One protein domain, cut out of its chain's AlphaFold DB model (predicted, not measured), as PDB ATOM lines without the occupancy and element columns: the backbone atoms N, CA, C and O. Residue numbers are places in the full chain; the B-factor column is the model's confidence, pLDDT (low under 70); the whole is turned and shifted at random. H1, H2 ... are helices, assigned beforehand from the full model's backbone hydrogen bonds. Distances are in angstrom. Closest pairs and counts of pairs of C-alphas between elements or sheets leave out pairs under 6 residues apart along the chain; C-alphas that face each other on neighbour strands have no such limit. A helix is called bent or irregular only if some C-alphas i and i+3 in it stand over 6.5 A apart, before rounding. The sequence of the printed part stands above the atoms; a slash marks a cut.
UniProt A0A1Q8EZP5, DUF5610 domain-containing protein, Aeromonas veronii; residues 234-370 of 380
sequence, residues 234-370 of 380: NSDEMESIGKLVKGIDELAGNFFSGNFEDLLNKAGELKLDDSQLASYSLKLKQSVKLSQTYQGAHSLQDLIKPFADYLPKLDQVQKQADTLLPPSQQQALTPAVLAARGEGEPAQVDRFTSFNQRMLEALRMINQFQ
ATOM      1  N   ASN A 234     252.271 164.002 197.289       80.19
ATOM      2  CA  ASN A 234     253.198 164.167 198.405       80.19
ATOM      3  C   ASN A 234     254.381 165.100 198.044       80.19
ATOM      4  O   ASN A 234     254.573 165.505 196.894       80.19
ATOM      5  N   SER A 235     255.186 165.478 199.047       77.50
ATOM      6  CA  SER A 235     256.345 166.378 198.879       77.50
ATOM      7  C   SER A 235     257.339 165.908 197.823       77.50
ATOM      8  O   SER A 235     257.870 166.723 197.066       77.50
ATOM      9  N   ASP A 236     257.577 164.603 197.764       81.69
ATOM     10  CA  ASP A 236     258.641 164.006 196.964       81.69
ATOM     11  C   ASP A 236     258.223 163.929 195.490       81.69
ATOM     12  O   ASP A 236     259.031 164.163 194.584       81.69
ATOM     13  N   GLU A 237     256.938 163.679 195.237       80.50
ATOM     14  CA  GLU A 237     256.325 163.733 193.910       80.50
ATOM     15  C   GLU A 237     256.300 165.155 193.362       80.50
ATOM     16  O   GLU A 237     256.733 165.382 192.229       80.50
ATOM     17  N   MET A 238     255.876 166.133 194.169       77.12
ATOM     18  CA  MET A 238     255.901 167.541 193.766       77.12
ATOM     19  C   MET A 238     257.316 167.994 193.396       77.12
ATOM     20  O   MET A 238     257.519 168.668 192.382       77.12
ATOM     21  N   GLU A 239     258.319 167.600 194.185       82.88
ATOM     22  CA  GLU A 239     259.719 167.893 193.887       82.88
ATOM     23  C   GLU A 239     260.184 167.198 192.598       82.88
ATOM     24  O   GLU A 239     260.896 167.795 191.786       82.88
ATOM     25  N   SER A 240     259.773 165.951 192.382       89.50
ATOM     26  CA  SER A 240     260.141 165.167 191.202       89.50
ATOM     27  C   SER A 240     259.542 165.739 189.914       89.50
ATOM     28  O   SER A 240     260.259 165.875 188.919       89.50
ATOM     29  N   ILE A 241     258.276 166.172 189.942       86.50
ATOM     30  CA  ILE A 241     257.629 166.886 188.832       86.50
ATOM     31  C   ILE A 241     258.295 168.246 188.599       86.50
ATOM     32  O   ILE A 241     258.603 168.599 187.461       86.50
ATOM     33  N   GLY A 242     258.610 168.990 189.662       86.19
ATOM     34  CA  GLY A 242     259.344 170.251 189.550       86.19
ATOM     35  C   GLY A 242     260.724 170.084 188.900       86.19
ATOM     36  O   GLY A 242     261.109 170.876 188.037       86.19
ATOM     37  N   LYS A 243     261.458 169.024 189.262       90.19
ATOM     38  CA  LYS A 243     262.735 168.654 188.627       90.19
ATOM     39  C   LYS A 243     262.558 168.278 187.161       90.19
ATOM     40  O   LYS A 243     263.405 168.652 186.356       90.19
ATOM     41  N   LEU A 244     261.482 167.574 186.818       92.12
ATOM     42  CA  LEU A 244     261.174 167.211 185.439       92.12
ATOM     43  C   LEU A 244     260.933 168.458 184.577       92.12
ATOM     44  O   LEU A 244     261.597 168.628 183.557       92.12
ATOM     45  N   VAL A 245     260.061 169.367 185.027       90.25
ATOM     46  CA  VAL A 245     259.784 170.647 184.349       90.25
ATOM     47  C   VAL A 245     261.070 171.450 184.156       90.25
ATOM     48  O   VAL A 245     261.361 171.909 183.052       90.25
ATOM     49  N   LYS A 246     261.885 171.562 185.209       89.00
ATOM     50  CA  LYS A 246     263.183 172.241 185.147       89.00
ATOM     51  C   LYS A 246     264.157 171.559 184.181       89.00
ATOM     52  O   LYS A 246     264.899 172.234 183.477       89.00
ATOM     53  N   GLY A 247     264.167 170.232 184.135       92.38
ATOM     54  CA  GLY A 247     265.004 169.477 183.212       92.38
ATOM     55  C   GLY A 247     264.646 169.752 181.751       92.38
ATOM     56  O   GLY A 247     265.542 169.951 180.934       92.38
ATOM     57  N   ILE A 248     263.350 169.834 181.436       92.50
ATOM     58  CA  ILE A 248     262.869 170.204 180.097       92.50
ATOM     59  C   ILE A 248     263.262 171.653 179.764       92.50
ATOM     60  O   ILE A 248     263.776 171.895 178.674       92.50
ATOM     61  N   ASP A 249     263.105 172.592 180.703       89.62
ATOM     62  CA  ASP A 249     263.539 173.993 180.551       89.62
ATOM     63  C   ASP A 249     265.042 174.109 180.257       89.62
ATOM     64  O   ASP A 249     265.444 174.802 179.323       89.62
ATOM     65  N   GLU A 250     265.890 173.384 180.990       89.94
ATOM     66  CA  GLU A 250     267.336 173.385 180.755       89.94
ATOM     67  C   GLU A 250     267.708 172.780 179.395       89.94
ATOM     68  O   GLU A 250     268.608 173.286 178.720       89.94
ATOM     69  N   LEU A 251     267.049 171.692 178.985       91.94
ATOM     70  CA  LEU A 251     267.268 171.089 177.668       91.94
ATOM     71  C   LEU A 251     266.872 172.062 176.560       91.94
ATOM     72  O   LEU A 251     267.671 172.308 175.658       91.94
ATOM     73  N   ALA A 252     265.690 172.669 176.667       90.88
ATOM     74  CA  ALA A 252     265.233 173.695 175.743       90.88
ATOM     75  C   ALA A 252     266.219 174.869 175.698       90.88
ATOM     76  O   ALA A 252     266.638 175.286 174.622       90.88
ATOM     77  N   GLY A 253     266.681 175.341 176.857       88.62
ATOM     78  CA  GLY A 253     267.687 176.390 176.962       88.62
ATOM     79  C   GLY A 253     268.967 176.082 176.188       88.62
ATOM     80  O   GLY A 253     269.432 176.929 175.433       88.62
ATOM     81  N   ASN A 254     269.504 174.868 176.325       87.25
ATOM     82  CA  ASN A 254     270.723 174.450 175.623       87.25
ATOM     83  C   ASN A 254     270.501 174.220 174.123       87.25
ATOM     84  O   ASN A 254     271.404 174.453 173.323       87.25
ATOM     85  N   PHE A 255     269.315 173.749 173.740       89.62
ATOM     86  CA  PHE A 255     268.967 173.509 172.345       89.62
ATOM     87  C   PHE A 255     268.751 174.829 171.587       89.62
ATOM     88  O   PHE A 255     269.295 175.027 170.504       89.62
ATOM     89  N   PHE A 256     268.015 175.770 172.179       87.00
ATOM     90  CA  PHE A 256     267.650 177.039 171.546       87.00
ATOM     91  C   PHE A 256     268.657 178.174 171.781       87.00
ATOM     92  O   PHE A 256     268.445 179.279 171.293       87.00
ATOM     93  N   SER A 257     269.789 177.949 172.461       81.19
ATOM     94  CA  SER A 257     270.818 178.985 172.691       81.19
ATOM     95  C   SER A 257     271.594 179.412 171.426       81.19
ATOM     96  O   SER A 257     272.742 179.847 171.524       81.19
ATOM     97  N   GLY A 258     271.020 179.241 170.231       65.38
ATOM     98  CA  GLY A 258     271.524 179.737 168.945       65.38
ATOM     99  C   GLY A 258     272.652 178.931 168.295       65.38
ATOM    100  O   GLY A 258     272.876 179.080 167.103       65.38
ATOM    101  N   ASN A 259     273.336 178.048 169.025       70.00
ATOM    102  CA  ASN A 259     274.495 177.317 168.492       70.00
ATOM    103  C   ASN A 259     274.188 175.872 168.093       70.00
ATOM    104  O   ASN A 259     275.022 175.222 167.470       70.00
ATOM    105  N   PHE A 260     273.033 175.337 168.487       75.44
ATOM    106  CA  PHE A 260     272.750 173.915 168.326       75.44
ATOM    107  C   PHE A 260     272.350 173.560 166.887       75.44
ATOM    108  O   PHE A 260     272.767 172.523 166.380       75.44
ATOM    109  N   GLU A 261     271.629 174.447 166.191       69.12
ATOM    110  CA  GLU A 261     271.318 174.279 164.763       69.12
ATOM    111  C   GLU A 261     272.589 174.302 163.901       69.12
ATOM    112  O   GLU A 261     272.815 173.394 163.101       69.12
ATOM    113  N   ASP A 262     273.476 175.275 164.122       77.56
ATOM    114  CA  ASP A 262     274.775 175.351 163.439       77.56
ATOM    115  C   ASP A 262     275.634 174.106 163.680       77.56
ATOM    116  O   ASP A 262     276.388 173.654 162.815       77.56
ATOM    117  N   LEU A 263     275.525 173.544 164.877       77.38
ATOM    118  CA  LEU A 263     276.285 172.389 165.308       77.38
ATOM    119  C   LEU A 263     275.732 171.088 164.705       77.38
ATOM    120  O   LEU A 263     276.515 170.236 164.284       77.38
ATOM    121  N   LEU A 264     274.409 170.974 164.553       78.06
ATOM    122  CA  LEU A 264     273.763 169.901 163.791       78.06
ATOM    123  C   LEU A 264     274.111 169.970 162.299       78.06
ATOM    124  O   LEU A 264     274.438 168.944 161.703       78.06
ATOM    125  N   ASN A 265     274.124 171.169 161.709       81.00
ATOM    126  CA  ASN A 265     274.533 171.360 160.315       81.00
ATOM    127  C   ASN A 265     275.979 170.890 160.089       81.00
ATOM    128  O   ASN A 265     276.242 170.105 159.178       81.00
ATOM    129  N   LYS A 266     276.905 171.274 160.977       80.19
ATOM    130  CA  LYS A 266     278.307 170.818 160.939       80.19
ATOM    131  C   LYS A 266     278.454 169.309 161.150       80.19
ATOM    132  O   LYS A 266     279.293 168.684 160.506       80.19
ATOM    133  N   ALA A 267     277.652 168.698 162.024       79.25
ATOM    134  CA  ALA A 267     277.637 167.241 162.176       79.25
ATOM    135  C   ALA A 267     277.192 166.542 160.876       79.25
ATOM    136  O   ALA A 267     277.798 165.546 160.472       79.25
ATOM    137  N   GLY A 268     276.205 167.116 160.180       79.94
ATOM    138  CA  GLY A 268     275.755 166.668 158.861       79.94
ATOM    139  C   GLY A 268     276.822 166.804 157.769       79.94
ATOM    140  O   GLY A 268     277.009 165.875 156.982       79.94
ATOM    141  N   GLU A 269     277.584 167.904 157.747       83.00
ATOM    142  CA  GLU A 269     278.733 168.081 156.837       83.00
ATOM    143  C   GLU A 269     279.798 166.993 157.034       83.00
ATOM    144  O   GLU A 269     280.387 166.499 156.070       83.00
ATOM    145  N   LEU A 270     280.003 166.571 158.285       81.56
ATOM    146  CA  LEU A 270     280.904 165.477 158.649       81.56
ATOM    147  C   LEU A 270     280.305 164.082 158.404       81.56
ATOM    148  O   LEU A 270     280.985 163.086 158.656       81.56
ATOM    149  N   LYS A 271     279.067 163.997 157.892       81.00
ATOM    150  CA  LYS A 271     278.310 162.754 157.666       81.00
ATOM    151  C   LYS A 271     278.215 161.870 158.914       81.00
ATOM    152  O   LYS A 271     278.194 160.646 158.797       81.00
ATOM    153  N   LEU A 272     278.187 162.491 160.091       80.25
ATOM    154  CA  LEU A 272     277.981 161.780 161.344       80.25
ATOM    155  C   LEU A 272     276.491 161.494 161.499       80.25
ATOM    156  O   LEU A 272     275.682 162.420 161.499       80.25
ATOM    157  N   ASP A 273     276.136 160.220 161.622       84.69
ATOM    158  CA  ASP A 273     274.768 159.832 161.961       84.69
ATOM    159  C   ASP A 273     274.484 160.012 163.467       84.69
ATOM    160  O   ASP A 273     275.397 160.166 164.285       84.69
ATOM    161  N   ASP A 274     273.205 159.979 163.841       85.50
ATOM    162  CA  ASP A 274     272.747 160.189 165.220       85.50
ATOM    163  C   ASP A 274     273.375 159.189 166.216       85.50
ATOM    164  O   ASP A 274     273.704 159.546 167.353       85.50
ATOM    165  N   SER A 275     273.620 157.945 165.785       85.69
ATOM    166  CA  SER A 275     274.241 156.897 166.608       85.69
ATOM    167  C   SER A 275     275.730 157.154 166.838       85.69
ATOM    168  O   SER A 275     276.238 157.031 167.956       85.69
ATOM    169  N   GLN A 276     276.437 157.589 165.798       85.94
ATOM    170  CA  GLN A 276     277.834 157.978 165.865       85.94
ATOM    171  C   GLN A 276     277.981 159.191 166.770       85.94
ATOM    172  O   GLN A 276     278.807 159.165 167.683       85.94
ATOM    173  N   LEU A 277     277.137 160.202 166.579       84.69
ATOM    174  CA  LEU A 277     277.117 161.422 167.371       84.69
ATOM    175  C   LEU A 277     276.933 161.130 168.862       84.69
ATOM    176  O   LEU A 277     277.737 161.579 169.687       84.69
ATOM    177  N   ALA A 278     275.942 160.309 169.209       87.75
ATOM    178  CA  ALA A 278     275.712 159.891 170.584       87.75
ATOM    179  C   ALA A 278     276.885 159.066 171.141       87.75
ATOM    180  O   ALA A 278     277.334 159.298 172.268       87.75
ATOM    181  N   SER A 279     277.456 158.160 170.341       85.00
ATOM    182  CA  SER A 279     278.573 157.314 170.771       85.00
ATOM    183  C   SER A 279     279.851 158.115 171.039       85.00
ATOM    184  O   SER A 279     280.525 157.882 172.045       85.00
ATOM    185  N   TYR A 280     280.182 159.089 170.185       85.38
ATOM    186  CA  TYR A 280     281.341 159.954 170.373       85.38
ATOM    187  C   TYR A 280     281.144 160.901 171.554       85.38
ATOM    188  O   TYR A 280     282.079 161.099 172.326       85.38
ATOM    189  N   SER A 281     279.931 161.420 171.740       86.12
ATOM    190  CA  SER A 281     279.574 162.260 172.887       86.12
ATOM    191  C   SER A 281     279.738 161.514 174.212       86.12
ATOM    192  O   SER A 281     280.337 162.033 175.156       86.12
ATOM    193  N   LEU A 282     279.285 160.258 174.270       84.44
ATOM    194  CA  LEU A 282     279.430 159.415 175.454       84.44
ATOM    195  C   LEU A 282     280.903 159.078 175.733       84.44
ATOM    196  O   LEU A 282     281.366 159.214 176.867       84.44
ATOM    197  N   LYS A 283     281.660 158.709 174.689       82.94
ATOM    198  CA  LYS A 283     283.109 158.465 174.782       82.94
ATOM    199  C   LYS A 283     283.862 159.708 175.240       82.94
ATOM    200  O   LYS A 283     284.761 159.584 176.066       82.94
ATOM    201  N   LEU A 284     283.494 160.891 174.745       82.44
ATOM    202  CA  LEU A 284     284.093 162.159 175.151       82.44
ATOM    203  C   LEU A 284     283.814 162.448 176.627       82.44
ATOM    204  O   LEU A 284     284.724 162.807 177.359       82.44
ATOM    205  N   LYS A 285     282.590 162.226 177.111       78.19
ATOM    206  CA  LYS A 285     282.283 162.392 178.539       78.19
ATOM    207  C   LYS A 285     283.073 161.422 179.420       78.19
ATOM    208  O   LYS A 285     283.579 161.810 180.474       78.19
ATOM    209  N   GLN A 286     283.212 160.172 178.979       75.19
ATOM    210  CA  GLN A 286     284.011 159.165 179.674       75.19
ATOM    211  C   GLN A 286     285.507 159.510 179.654       75.19
ATOM    212  O   GLN A 286     286.178 159.351 180.672       75.19
ATOM    213  N   SER A 287     286.023 160.024 178.533       65.69
ATOM    214  CA  SER A 287     287.428 160.402 178.385       65.69
ATOM    215  C   SER A 287     287.767 161.696 179.120       65.69
ATOM    216  O   SER A 287     288.790 161.735 179.787       65.69
ATOM    217  N   VAL A 288     286.904 162.717 179.109       62.94
ATOM    218  CA  VAL A 288     287.074 163.970 179.871       62.94
ATOM    219  C   VAL A 288     287.078 163.703 181.379       62.94
ATOM    220  O   VAL A 288     287.868 164.306 182.103       62.94
ATOM    221  N   LYS A 289     286.284 162.737 181.868       60.28
ATOM    222  CA  LYS A 289     286.355 162.277 183.268       60.28
ATOM    223  C   LYS A 289     287.703 161.617 183.610       60.28
ATOM    224  O   LYS A 289     288.092 161.618 184.774       60.28
ATOM    225  N   LEU A 290     288.407 161.069 182.614       54.50
ATOM    226  CA  LEU A 290     289.686 160.360 182.758       54.50
ATOM    227  C   LEU A 290     290.918 161.223 182.410       54.50
ATOM    228  O   LEU A 290     292.027 160.905 182.829       54.50
ATOM    229  N   SER A 291     290.736 162.301 181.648       48.31
ATOM    230  CA  SER A 291     291.786 163.119 181.044       48.31
ATOM    231  C   SER A 291     291.585 164.594 181.396       48.31
ATOM    232  O   SER A 291     291.089 165.384 180.594       48.31
ATOM    233  N   GLN A 292     292.090 165.004 182.559       51.09
ATOM    234  CA  GLN A 292     292.495 166.399 182.777       51.09
ATOM    235  C   GLN A 292     293.835 166.735 182.070       51.09
ATOM    236  O   GLN A 292     294.450 167.751 182.374       51.09
ATOM    237  N   THR A 293     294.313 165.899 181.136       52.28
ATOM    238  CA  THR A 293     295.702 165.936 180.632       52.28
ATOM    239  C   THR A 293     295.887 165.943 179.109       52.28
ATOM    240  O   THR A 293     297.016 166.138 178.670       52.28
ATOM    241  N   TYR A 294     294.850 165.796 178.276       44.72
ATOM    242  CA  TYR A 294     295.010 165.805 176.810       44.72
ATOM    243  C   TYR A 294     294.457 167.074 176.141       44.72
ATOM    244  O   TYR A 294     293.254 167.223 175.946       44.72
ATOM    245  N   GLN A 295     295.369 167.962 175.732       52.72
ATOM    246  CA  GLN A 295     295.129 169.200 174.969       52.72
ATOM    247  C   GLN A 295     295.316 168.982 173.449       52.72
ATOM    248  O   GLN A 295     296.164 169.614 172.827       52.72
ATOM    249  N   GLY A 296     294.610 168.009 172.855       53.66
ATOM    250  CA  GLY A 296     295.040 167.423 171.573       53.66
ATOM    251  C   GLY A 296     294.176 167.608 170.318       53.66
ATOM    252  O   GLY A 296     294.721 167.467 169.228       53.66
ATOM    253  N   ALA A 297     292.866 167.875 170.390       55.03
ATOM    254  CA  ALA A 297     292.031 167.893 169.175       55.03
ATOM    255  C   ALA A 297     290.861 168.881 169.265       55.03
ATOM    256  O   ALA A 297     289.713 168.488 169.453       55.03
ATOM    257  N   HIS A 298     291.164 170.168 169.097       60.50
ATOM    258  CA  HIS A 298     290.219 171.261 169.332       60.50
ATOM    259  C   HIS A 298     288.948 171.200 168.458       60.50
ATOM    260  O   HIS A 298     287.851 171.225 168.992       60.50
ATOM    261  N   SER A 299     289.021 170.986 167.140       67.88
ATOM    262  CA  SER A 299     287.840 171.173 166.270       67.88
ATOM    263  C   SER A 299     286.688 170.173 166.467       67.88
ATOM    264  O   SER A 299     285.528 170.576 166.499       67.88
ATOM    265  N   LEU A 300     286.977 168.873 166.597       70.12
ATOM    266  CA  LEU A 300     285.944 167.838 166.763       70.12
ATOM    267  C   LEU A 300     285.473 167.734 168.221       70.12
ATOM    268  O   LEU A 300     284.298 167.484 168.480       70.12
ATOM    269  N   GLN A 301     286.373 167.952 169.182       73.00
ATOM    270  CA  GLN A 301     286.012 167.956 170.600       73.00
ATOM    271  C   GLN A 301     285.125 169.154 170.932       73.00
ATOM    272  O   GLN A 301     284.121 168.975 171.615       73.00
ATOM    273  N   ASP A 302     285.433 170.338 170.395       76.06
ATOM    274  CA  ASP A 302     284.613 171.536 170.587       76.06
ATOM    275  C   ASP A 302     283.223 171.385 169.941       76.06
ATOM    276  O   ASP A 302     282.238 171.869 170.496       76.06
ATOM    277  N   LEU A 303     283.118 170.644 168.828       76.44
ATOM    278  CA  LEU A 303     281.838 170.320 168.186       76.44
ATOM    279  C   LEU A 303     280.996 169.323 169.002       76.44
ATOM    280  O   LEU A 303     279.778 169.440 169.064       76.44
ATOM    281  N   ILE A 304     281.624 168.322 169.620       81.00
ATOM    282  CA  ILE A 304     280.914 167.225 170.302       81.00
ATOM    283  C   ILE A 304     280.605 167.563 171.763       81.00
ATOM    284  O   ILE A 304     279.664 167.026 172.348       81.00
ATOM    285  N   LYS A 305     281.373 168.466 172.374       82.31
ATOM    286  CA  LYS A 305     281.241 168.832 173.787       82.31
ATOM    287  C   LYS A 305     279.816 169.256 174.185       82.31
ATOM    288  O   LYS A 305     279.332 168.716 175.179       82.31
ATOM    289  N   PRO A 306     279.091 170.098 173.421       83.88
ATOM    290  CA  PRO A 306     277.702 170.428 173.745       83.88
ATOM    291  C   PRO A 306     276.781 169.201 173.780       83.88
ATOM    292  O   PRO A 306     275.960 169.087 174.688       83.88
ATOM    293  N   PHE A 307     276.956 168.230 172.877       84.00
ATOM    294  CA  PHE A 307     276.205 166.969 172.922       84.00
ATOM    295  C   PHE A 307     276.601 166.084 174.109       84.00
ATOM    296  O   PHE A 307     275.739 165.446 174.715       84.00
ATOM    297  N   ALA A 308     277.883 166.052 174.480       83.75
ATOM    298  CA  ALA A 308     278.361 165.306 175.645       83.75
ATOM    299  C   ALA A 308     277.734 165.810 176.959       83.75
ATOM    300  O   ALA A 308     277.487 165.021 177.880       83.75
ATOM    301  N   ASP A 309     277.420 167.101 177.040       84.19
ATOM    302  CA  ASP A 309     276.697 167.682 178.171       84.19
ATOM    303  C   ASP A 309     275.175 167.504 178.047       84.19
ATOM    304  O   ASP A 309     274.514 167.215 179.048       84.19
ATOM    305  N   TYR A 310     274.636 167.594 176.829       89.81
ATOM    306  CA  TYR A 310     273.204 167.499 176.537       89.81
ATOM    307  C   TYR A 310     272.624 166.091 176.725       89.81
ATOM    308  O   TYR A 310     271.649 165.907 177.453       89.81
ATOM    309  N   LEU A 311     273.221 165.075 176.096       90.62
ATOM    310  CA  LEU A 311     272.640 163.729 176.012       90.62
ATOM    311  C   LEU A 311     272.396 163.060 177.373       90.62
ATOM    312  O   LEU A 311     271.352 162.438 177.549       90.62
ATOM    313  N   PRO A 312     273.285 163.190 178.372       89.75
ATOM    314  CA  PRO A 312     273.037 162.605 179.687       89.75
ATOM    315  C   PRO A 312     271.905 163.303 180.441       89.75
ATOM    316  O   PRO A 312     271.194 162.652 181.200       89.75
ATOM    317  N   LYS A 313     271.714 164.613 180.223       91.69
ATOM    318  CA  LYS A 313     270.551 165.327 180.758       91.69
ATOM    319  C   LYS A 313     269.272 164.853 180.077       91.69
ATOM    320  O   LYS A 313     268.289 164.613 180.765       91.69
ATOM    321  N   LEU A 314     269.307 164.667 178.757       93.62
ATOM    322  CA  LEU A 314     268.182 164.134 177.992       93.62
ATOM    323  C   LEU A 314     267.765 162.742 178.498       93.62
ATOM    324  O   LEU A 314     266.591 162.523 178.776       93.62
ATOM    325  N   ASP A 315     268.725 161.832 178.688       92.25
ATOM    326  CA  ASP A 315     268.473 160.497 179.252       92.25
ATOM    327  C   ASP A 315     267.888 160.567 180.672       92.25
ATOM    328  O   ASP A 315     266.936 159.857 180.993       92.25
ATOM    329  N   GLN A 316     268.416 161.455 181.519       93.44
ATOM    330  CA  GLN A 316     267.905 161.650 182.875       93.44
ATOM    331  C   GLN A 316     266.459 162.166 182.872       93.44
ATOM    332  O   GLN A 316     265.616 161.607 183.574       93.44
ATOM    333  N   VAL A 317     266.169 163.203 182.082       94.62
ATOM    334  CA  VAL A 317     264.826 163.785 181.954       94.62
ATOM    335  C   VAL A 317     263.842 162.745 181.437       94.62
ATOM    336  O   VAL A 317     262.767 162.598 182.013       94.62
ATOM    337  N   GLN A 318     264.228 161.958 180.428       93.62
ATOM    338  CA  GLN A 318     263.377 160.893 179.907       93.62
ATOM    339  C   GLN A 318     263.090 159.823 180.965       93.62
ATOM    340  O   GLN A 318     261.942 159.435 181.138       93.62
ATOM    341  N   LYS A 319     264.095 159.375 181.730       93.69
ATOM    342  CA  LYS A 319     263.888 158.395 182.813       93.69
ATOM    343  C   LYS A 319     262.969 158.920 183.912       93.69
ATOM    344  O   LYS A 319     262.156 158.166 184.446       93.69
ATOM    345  N   GLN A 320     263.089 160.202 184.257       93.06
ATOM    346  CA  GLN A 320     262.192 160.846 185.216       93.06
ATOM    347  C   GLN A 320     260.766 160.918 184.666       93.06
ATOM    348  O   GLN A 320     259.832 160.530 185.363       93.06
ATOM    349  N   ALA A 321     260.598 161.320 183.404       92.94
ATOM    350  CA  ALA A 321     259.303 161.332 182.728       92.94
ATOM    351  C   ALA A 321     258.674 159.929 182.683       92.94
ATOM    352  O   ALA A 321     257.509 159.765 183.035       92.94
ATOM    353  N   ASP A 322     259.461 158.906 182.342       93.12
ATOM    354  CA  ASP A 322     259.039 157.505 182.296       93.12
ATOM    355  C   ASP A 322     258.674 156.949 183.670       93.12
ATOM    356  O   ASP A 322     257.889 156.011 183.754       93.12
ATOM    357  N   THR A 323     259.221 157.497 184.751       92.12
ATOM    358  CA  THR A 323     258.866 157.073 186.111       92.12
ATOM    359  C   THR A 323     257.571 157.737 186.570       92.12
ATOM    360  O   THR A 323     256.724 157.071 187.150       92.12
ATOM    361  N   LEU A 324     257.402 159.028 186.277       88.56
ATOM    362  CA  LEU A 324     256.352 159.859 186.874       88.56
ATOM    363  C   LEU A 324     255.069 159.916 186.038       88.56
ATOM    364  O   LEU A 324     253.977 160.003 186.595       88.56
ATOM    365  N   LEU A 325     255.186 159.893 184.708       88.62
ATOM    366  CA  LEU A 325     254.097 160.250 183.798       88.62
ATOM    367  C   LEU A 325     253.818 159.160 182.753       88.62
ATOM    368  O   LEU A 325     254.752 158.540 182.226       88.62
ATOM    369  N   PRO A 326     252.541 158.926 182.401       87.69
ATOM    370  CA  PRO A 326     252.187 158.105 181.250       87.69
ATOM    371  C   PRO A 326     252.602 158.792 179.931       87.69
ATOM    372  O   PRO A 326     252.707 160.020 179.886       87.69
ATOM    373  N   PRO A 327     252.804 158.036 178.833       81.06
ATOM    374  CA  PRO A 327     253.338 158.578 177.578       81.06
ATOM    375  C   PRO A 327     252.552 159.761 176.994       81.06
ATOM    376  O   PRO A 327     253.160 160.700 176.488       81.06
ATOM    377  N   SER A 328     251.220 159.756 177.103       77.25
ATOM    378  CA  SER A 328     250.367 160.860 176.637       77.25
ATOM    379  C   SER A 328     250.662 162.170 177.374       77.25
ATOM    380  O   SER A 328     250.772 163.226 176.760       77.25
ATOM    381  N   GLN A 329     250.884 162.103 178.687       83.06
ATOM    382  CA  GLN A 329     251.184 163.276 179.510       83.06
ATOM    383  C   GLN A 329     252.603 163.802 179.272       83.06
ATOM    384  O   GLN A 329     252.840 165.008 179.333       83.06
ATOM    385  N   GLN A 330     253.551 162.927 178.923       83.38
ATOM    386  CA  GLN A 330     254.892 163.352 178.506       83.38
ATOM    387  C   GLN A 330     254.847 164.188 177.214       83.38
ATOM    388  O   GLN A 330     255.563 165.188 177.092       83.38
ATOM    389  N   GLN A 331     253.983 163.791 176.269       79.50
ATOM    390  CA  GLN A 331     253.780 164.497 175.001       79.50
ATOM    391  C   GLN A 331     253.128 165.870 175.195       79.50
ATOM    392  O   GLN A 331     253.456 166.784 174.448       79.50
ATOM    393  N   ALA A 332     252.278 166.041 176.212       82.50
ATOM    394  CA  ALA A 332     251.661 167.327 176.543       82.50
ATOM    395  C   ALA A 332     252.594 168.261 177.341       82.50
ATOM    396  O   ALA A 332     252.590 169.480 177.146       82.50
ATOM    397  N   LEU A 333     253.439 167.702 178.214       86.25
ATOM    398  CA  LEU A 333     254.313 168.488 179.088       86.25
ATOM    399  C   LEU A 333     255.386 169.268 178.319       86.25
ATOM    400  O   LEU A 333     255.639 170.433 178.622       86.25
ATOM    401  N   THR A 334     256.016 168.641 177.323       88.62
ATOM    402  CA  THR A 334     257.120 169.270 176.580       88.62
ATOM    403  C   THR A 334     256.673 170.541 175.839       88.62
ATOM    404  O   THR A 334     257.279 171.590 176.067       88.62
ATOM    405  N   PRO A 335     255.596 170.524 175.025       85.75
ATOM    406  CA  PRO A 335     255.068 171.726 174.383       85.75
ATOM    407  C   PRO A 335     254.655 172.816 175.372       85.75
ATOM    408  O   PRO A 335     254.887 173.988 175.095       85.75
ATOM    409  N   ALA A 336     254.084 172.457 176.527       85.00
ATOM    410  CA  ALA A 336     253.677 173.435 177.535       85.00
ATOM    411  C   ALA A 336     254.881 174.174 178.139       85.00
ATOM    412  O   ALA A 336     254.866 175.398 178.258       85.00
ATOM    413  N   VAL A 337     255.956 173.447 178.461       86.81
ATOM    414  CA  VAL A 337     257.204 174.043 178.963       86.81
ATOM    415  C   VAL A 337     257.866 174.928 177.902       86.81
ATOM    416  O   VAL A 337     258.350 176.013 178.219       86.81
ATOM    417  N   LEU A 338     257.863 174.501 176.636       86.50
ATOM    418  CA  LEU A 338     258.386 175.309 175.532       86.50
ATOM    419  C   LEU A 338     257.559 176.576 175.299       86.50
ATOM    420  O   LEU A 338     258.126 177.657 175.155       86.50
ATOM    421  N   ALA A 339     256.230 176.470 175.334       83.56
ATOM    422  CA  ALA A 339     255.337 177.617 175.233       83.56
ATOM    423  C   ALA A 339     255.572 178.616 176.374       83.56
ATOM    424  O   ALA A 339     255.720 179.806 176.109       83.56
ATOM    425  N   ALA A 340     255.723 178.138 177.614       80.44
ATOM    426  CA  ALA A 340     256.047 178.976 178.770       80.44
ATOM    427  C   ALA A 340     257.403 179.696 178.639       80.44
ATOM    428  O   ALA A 340     257.597 180.770 179.202       80.44
ATOM    429  N   ARG A 341     258.342 179.125 177.875       80.50
ATOM    430  CA  ARG A 341     259.638 179.738 177.553       80.50
ATOM    431  C   ARG A 341     259.559 180.782 176.428       80.50
ATOM    432  O   ARG A 341     260.534 181.495 176.202       80.50
ATOM    433  N   GLY A 342     258.430 180.880 175.728       78.81
ATOM    434  CA  GLY A 342     258.292 181.679 174.509       78.81
ATOM    435  C   GLY A 342     258.751 180.957 173.236       78.81
ATOM    436  O   GLY A 342     258.867 181.595 172.197       78.81
ATOM    437  N   GLU A 343     258.981 179.640 173.300       80.44
ATOM    438  CA  GLU A 343     259.377 178.773 172.174       80.44
ATOM    439  C   GLU A 343     258.217 177.847 171.742       80.44
ATOM    440  O   GLU A 343     258.398 176.671 171.424       80.44
ATOM    441  N   GLY A 344     256.981 178.348 171.829       75.25
ATOM    442  CA  GLY A 344     255.754 177.573 171.603       75.25
ATOM    443  C   GLY A 344     255.351 177.401 170.136       75.25
ATOM    444  O   GLY A 344     254.313 176.787 169.868       75.25
ATOM    445  N   GLU A 345     256.126 177.952 169.194       78.00
ATOM    446  CA  GLU A 345     255.832 177.856 167.764       78.00
ATOM    447  C   GLU A 345     255.869 176.388 167.313       78.00
ATOM    448  O   GLU A 345     256.837 175.684 167.625       78.00
ATOM    449  N   PRO A 346     254.884 175.906 166.528       77.06
ATOM    450  CA  PRO A 346     254.810 174.499 166.126       77.06
ATOM    451  C   PRO A 346     256.119 173.971 165.528       77.06
ATOM    452  O   PRO A 346     256.614 172.921 165.924       77.06
ATOM    453  N   ALA A 347     256.761 174.759 164.660       80.19
ATOM    454  CA  ALA A 347     258.029 174.379 164.045       80.19
ATOM    455  C   ALA A 347     259.187 174.242 165.054       80.19
ATOM    456  O   ALA A 347     260.072 173.412 164.852       80.19
ATOM    457  N   GLN A 348     259.213 175.049 166.119       82.31
ATOM    458  CA  GLN A 348     260.240 174.968 167.166       82.31
ATOM    459  C   GLN A 348     260.011 173.737 168.046       82.31
ATOM    460  O   GLN A 348     260.947 172.972 168.294       82.31
ATOM    461  N   VAL A 349     258.755 173.515 168.446       84.25
ATOM    462  CA  VAL A 349     258.330 172.349 169.229       84.25
ATOM    463  C   VAL A 349     258.654 171.050 168.487       84.25
ATOM    464  O   VAL A 349     259.265 170.147 169.066       84.25
ATOM    465  N   ASP A 350     258.332 170.975 167.194       83.81
ATOM    466  CA  ASP A 350     258.594 169.805 166.353       83.81
ATOM    467  C   ASP A 350     260.095 169.528 166.207       83.81
ATOM    468  O   ASP A 350     260.547 168.383 166.320       83.81
ATOM    469  N   ARG A 351     260.907 170.571 165.991       84.75
ATOM    470  CA  ARG A 351     262.371 170.438 165.886       84.75
ATOM    471  C   ARG A 351     262.981 169.903 167.175       84.75
ATOM    472  O   ARG A 351     263.751 168.945 167.119       84.75
ATOM    473  N   PHE A 352     262.624 170.486 168.316       90.38
ATOM    474  CA  PHE A 352     263.128 170.059 169.622       90.38
ATOM    475  C   PHE A 352     262.723 168.616 169.937       90.38
ATOM    476  O   PHE A 352     263.566 167.784 170.279       90.38
ATOM    477  N   THR A 353     261.439 168.303 169.768       88.75
ATOM    478  CA  THR A 353     260.882 166.989 170.108       88.75
ATOM    479  C   THR A 353     261.453 165.898 169.208       88.75
ATOM    480  O   THR A 353     261.945 164.883 169.703       88.75
ATOM    481  N   SER A 354     261.479 166.124 167.890       86.62
ATOM    482  CA  SER A 354     262.028 165.151 166.941       86.62
ATOM    483  C   SER A 354     263.523 164.915 167.152       86.62
ATOM    484  O   SER A 354     263.980 163.775 167.069       86.62
ATOM    485  N   PHE A 355     264.297 165.963 167.449       88.88
ATOM    486  CA  PHE A 355     265.716 165.825 167.765       88.88
ATOM    487  C   PHE A 355     265.932 164.968 169.017       88.88
ATOM    488  O   PHE A 355     266.687 163.994 168.976       88.88
ATOM    489  N   ASN A 356     265.228 165.281 170.105       91.25
ATOM    490  CA  ASN A 356     265.315 164.523 171.352       91.25
ATOM    491  C   ASN A 356     264.948 163.055 171.157       91.25
ATOM    492  O   ASN A 356     265.645 162.175 171.658       91.25
ATOM    493  N   GLN A 357     263.899 162.781 170.384       89.62
ATOM    494  CA  GLN A 357     263.467 161.419 170.099       89.62
ATOM    495  C   GLN A 357     264.541 160.620 169.349       89.62
ATOM    496  O   GLN A 357     264.869 159.509 169.769       89.62
ATOM    497  N   ARG A 358     265.156 161.201 168.310       89.00
ATOM    498  CA  ARG A 358     266.254 160.551 167.573       89.00
ATOM    499  C   ARG A 358     267.477 160.297 168.452       89.00
ATOM    500  O   ARG A 358     268.078 159.229 168.389       89.00
ATOM    501  N   MET A 359     267.832 161.247 169.315       89.50
ATOM    502  CA  MET A 359     268.952 161.083 170.245       89.50
ATOM    503  C   MET A 359     268.692 160.011 171.305       89.50
ATOM    504  O   MET A 359     269.587 159.227 171.621       89.50
ATOM    505  N   LEU A 360     267.476 159.942 171.848       90.56
ATOM    506  CA  LEU A 360     267.080 158.881 172.776       90.56
ATOM    507  C   LEU A 360     267.114 157.508 172.100       90.56
ATOM    508  O   LEU A 360     267.571 156.536 172.702       90.56
ATOM    509  N   GLU A 361     266.674 157.421 170.846       90.19
ATOM    510  CA  GLU A 361     266.772 156.203 170.046       90.19
ATOM    511  C   GLU A 361     268.234 155.794 169.817       90.19
ATOM    512  O   GLU A 361     268.604 154.652 170.096       90.19
ATOM    513  N   ALA A 362     269.094 156.740 169.434       88.75
ATOM    514  CA  ALA A 362     270.527 156.517 169.284       88.75
ATOM    515  C   ALA A 362     271.181 156.004 170.583       88.75
ATOM    516  O   ALA A 362     271.952 155.043 170.557       88.75
ATOM    517  N   LEU A 363     270.841 156.590 171.737       88.25
ATOM    518  CA  LEU A 363     271.316 156.131 173.048       88.25
ATOM    519  C   LEU A 363     270.841 154.709 173.375       88.25
ATOM    520  O   LEU A 363     271.619 153.897 173.884       88.25
ATOM    521  N   ARG A 364     269.580 154.382 173.064       88.06
ATOM    522  CA  ARG A 364     269.026 153.031 173.246       88.06
ATOM    523  C   ARG A 364     269.759 152.011 172.382       88.06
ATOM    524  O   ARG A 364     270.132 150.960 172.898       88.06
ATOM    525  N   MET A 365     270.026 152.335 171.119       85.94
ATOM    526  CA  MET A 365     270.799 151.473 170.224       85.94
ATOM    527  C   MET A 365     272.212 151.231 170.768       85.94
ATOM    528  O   MET A 365     272.637 150.086 170.864       85.94
ATOM    529  N   ILE A 366     272.921 152.273 171.216       83.31
ATOM    530  CA  ILE A 366     274.271 152.122 171.791       83.31
ATOM    531  C   ILE A 366     274.269 151.167 172.990       83.31
ATOM    532  O   ILE A 366     275.140 150.302 173.082       83.31
ATOM    533  N   ASN A 367     273.290 151.292 173.890       76.00
ATOM    534  CA  ASN A 367     273.179 150.416 175.057       76.00
ATOM    535  C   ASN A 367     272.842 148.964 174.682       76.00
ATOM    536  O   ASN A 367     273.273 148.048 175.376       76.00
ATOM    537  N   GLN A 368     272.123 148.733 173.580       70.00
ATOM    538  CA  GLN A 368     271.835 147.384 173.074       70.00
ATOM    539  C   GLN A 368     273.065 146.690 172.463       70.00
ATOM    540  O   GLN A 368     273.117 145.464 172.436       70.00
ATOM    541  N   PHE A 369     274.066 147.452 172.007       57.91
ATOM    542  CA  PHE A 369     275.291 146.924 171.393       57.91
ATOM    543  C   PHE A 369     276.518 146.924 172.320       57.91
ATOM    544  O   PHE A 369     277.618 146.607 171.862       57.91
ATOM    545  N   GLN A 370     276.376 147.241 173.612       49.12
ATOM    546  CA  GLN A 370     277.441 146.981 174.584       49.12
ATOM    547  C   GLN A 370     277.412 145.492 174.966       49.12
ATOM    548  O   GLN A 370     276.472 145.069 175.640       49.12
TER     549      GLN A 370
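This is residues 234 to 370 of the 380 residues of the protein "DUF5610 domain-containing protein" of Aeromonas veronii (UniProt A0A1Q8EZP5). One long helix, H4, runs lengthwise through the middle of an elongated all-helix body; H1 lies beside it, running the opposite way, while H3 and H6 cross it at steep angles. H5 packs crosswise on H1, short H2 sits near H4 residue 303, and residues 289 to 299 stick out as a loop where H3 passes over to H4. The printed part has 137 residues with six named helices, H1 to H6 in order, and no named strand. It is compact, with a radius of gyration of the C-alphas of 15.9 A, and spans 48 by 31 by 27 A.

H1, residues 235 to 256, touches H4, residues 298 to 324, at a shallow tilt of 30 degrees, opposite ways; their closest C-alphas, Gly 247 and Val 317, are 5.8 A apart. With residues 245 to 252 alone, H1 touches H5, residues 327 to 340, at a steep tilt of 60 degrees; the closest C-alphas are Asp 249 and Val 337, 6.5 A apart. H2, residues 260 to 269, touches no helix; it is close to H4 but not clearly touching, the closest C-alphas being Leu 263 and Leu 303 at 6.6 A. H3, residues 274 to 290, touches residues 301 to 311 of H4, about perpendicular at 79 degrees, with the closest C-alphas, Ser 281 and Ala 308, 4.3 A apart. H6, residues 346 to 368, touches H4 about perpendicular at 89 degrees, the closest C-alphas being Asp 315 and Leu 360 at 6.8 A. H6 also touches H3, the closest C-alphas being Ser 275 and Ala 362 at 4.6 A. H5 and H6 only just touch, with 3 pairs of C-alphas within 8 A, the closest being Pro 335 and Val 349 at 6.1 A. H1 and H3 are apart. In H1, H2, H3 and H6 every O i to N i+4 pair is within hydrogen-bond range; in H4 19 of 23 are, in H5 9 of 10.

H1 starts at C-alpha 235 (256.345, 166.378, 198.879) and is 31.4 A long. H2 measures 14.2 A, H3 24.4 A and H5 20.6 A. H4 runs 39.8 A, from C-alpha 298 (290.219, 171.261, 169.332); it is irregular, but only just: C-alphas 303 and 306 are 6.9 A apart. H6, 32.8 A, ends at C-alpha 368 (271.835, 147.384, 173.074).

The two C-alphas farthest apart, those of Asn 234 and Gly 296, are 49.8 A apart. The printed part has no cut. The link from H3 to H4 is short, the other four are tight. Mean pLDDT of the printed part is 81.3; residues 258, 261, 287 to 299 and 369 to 370 are under 70.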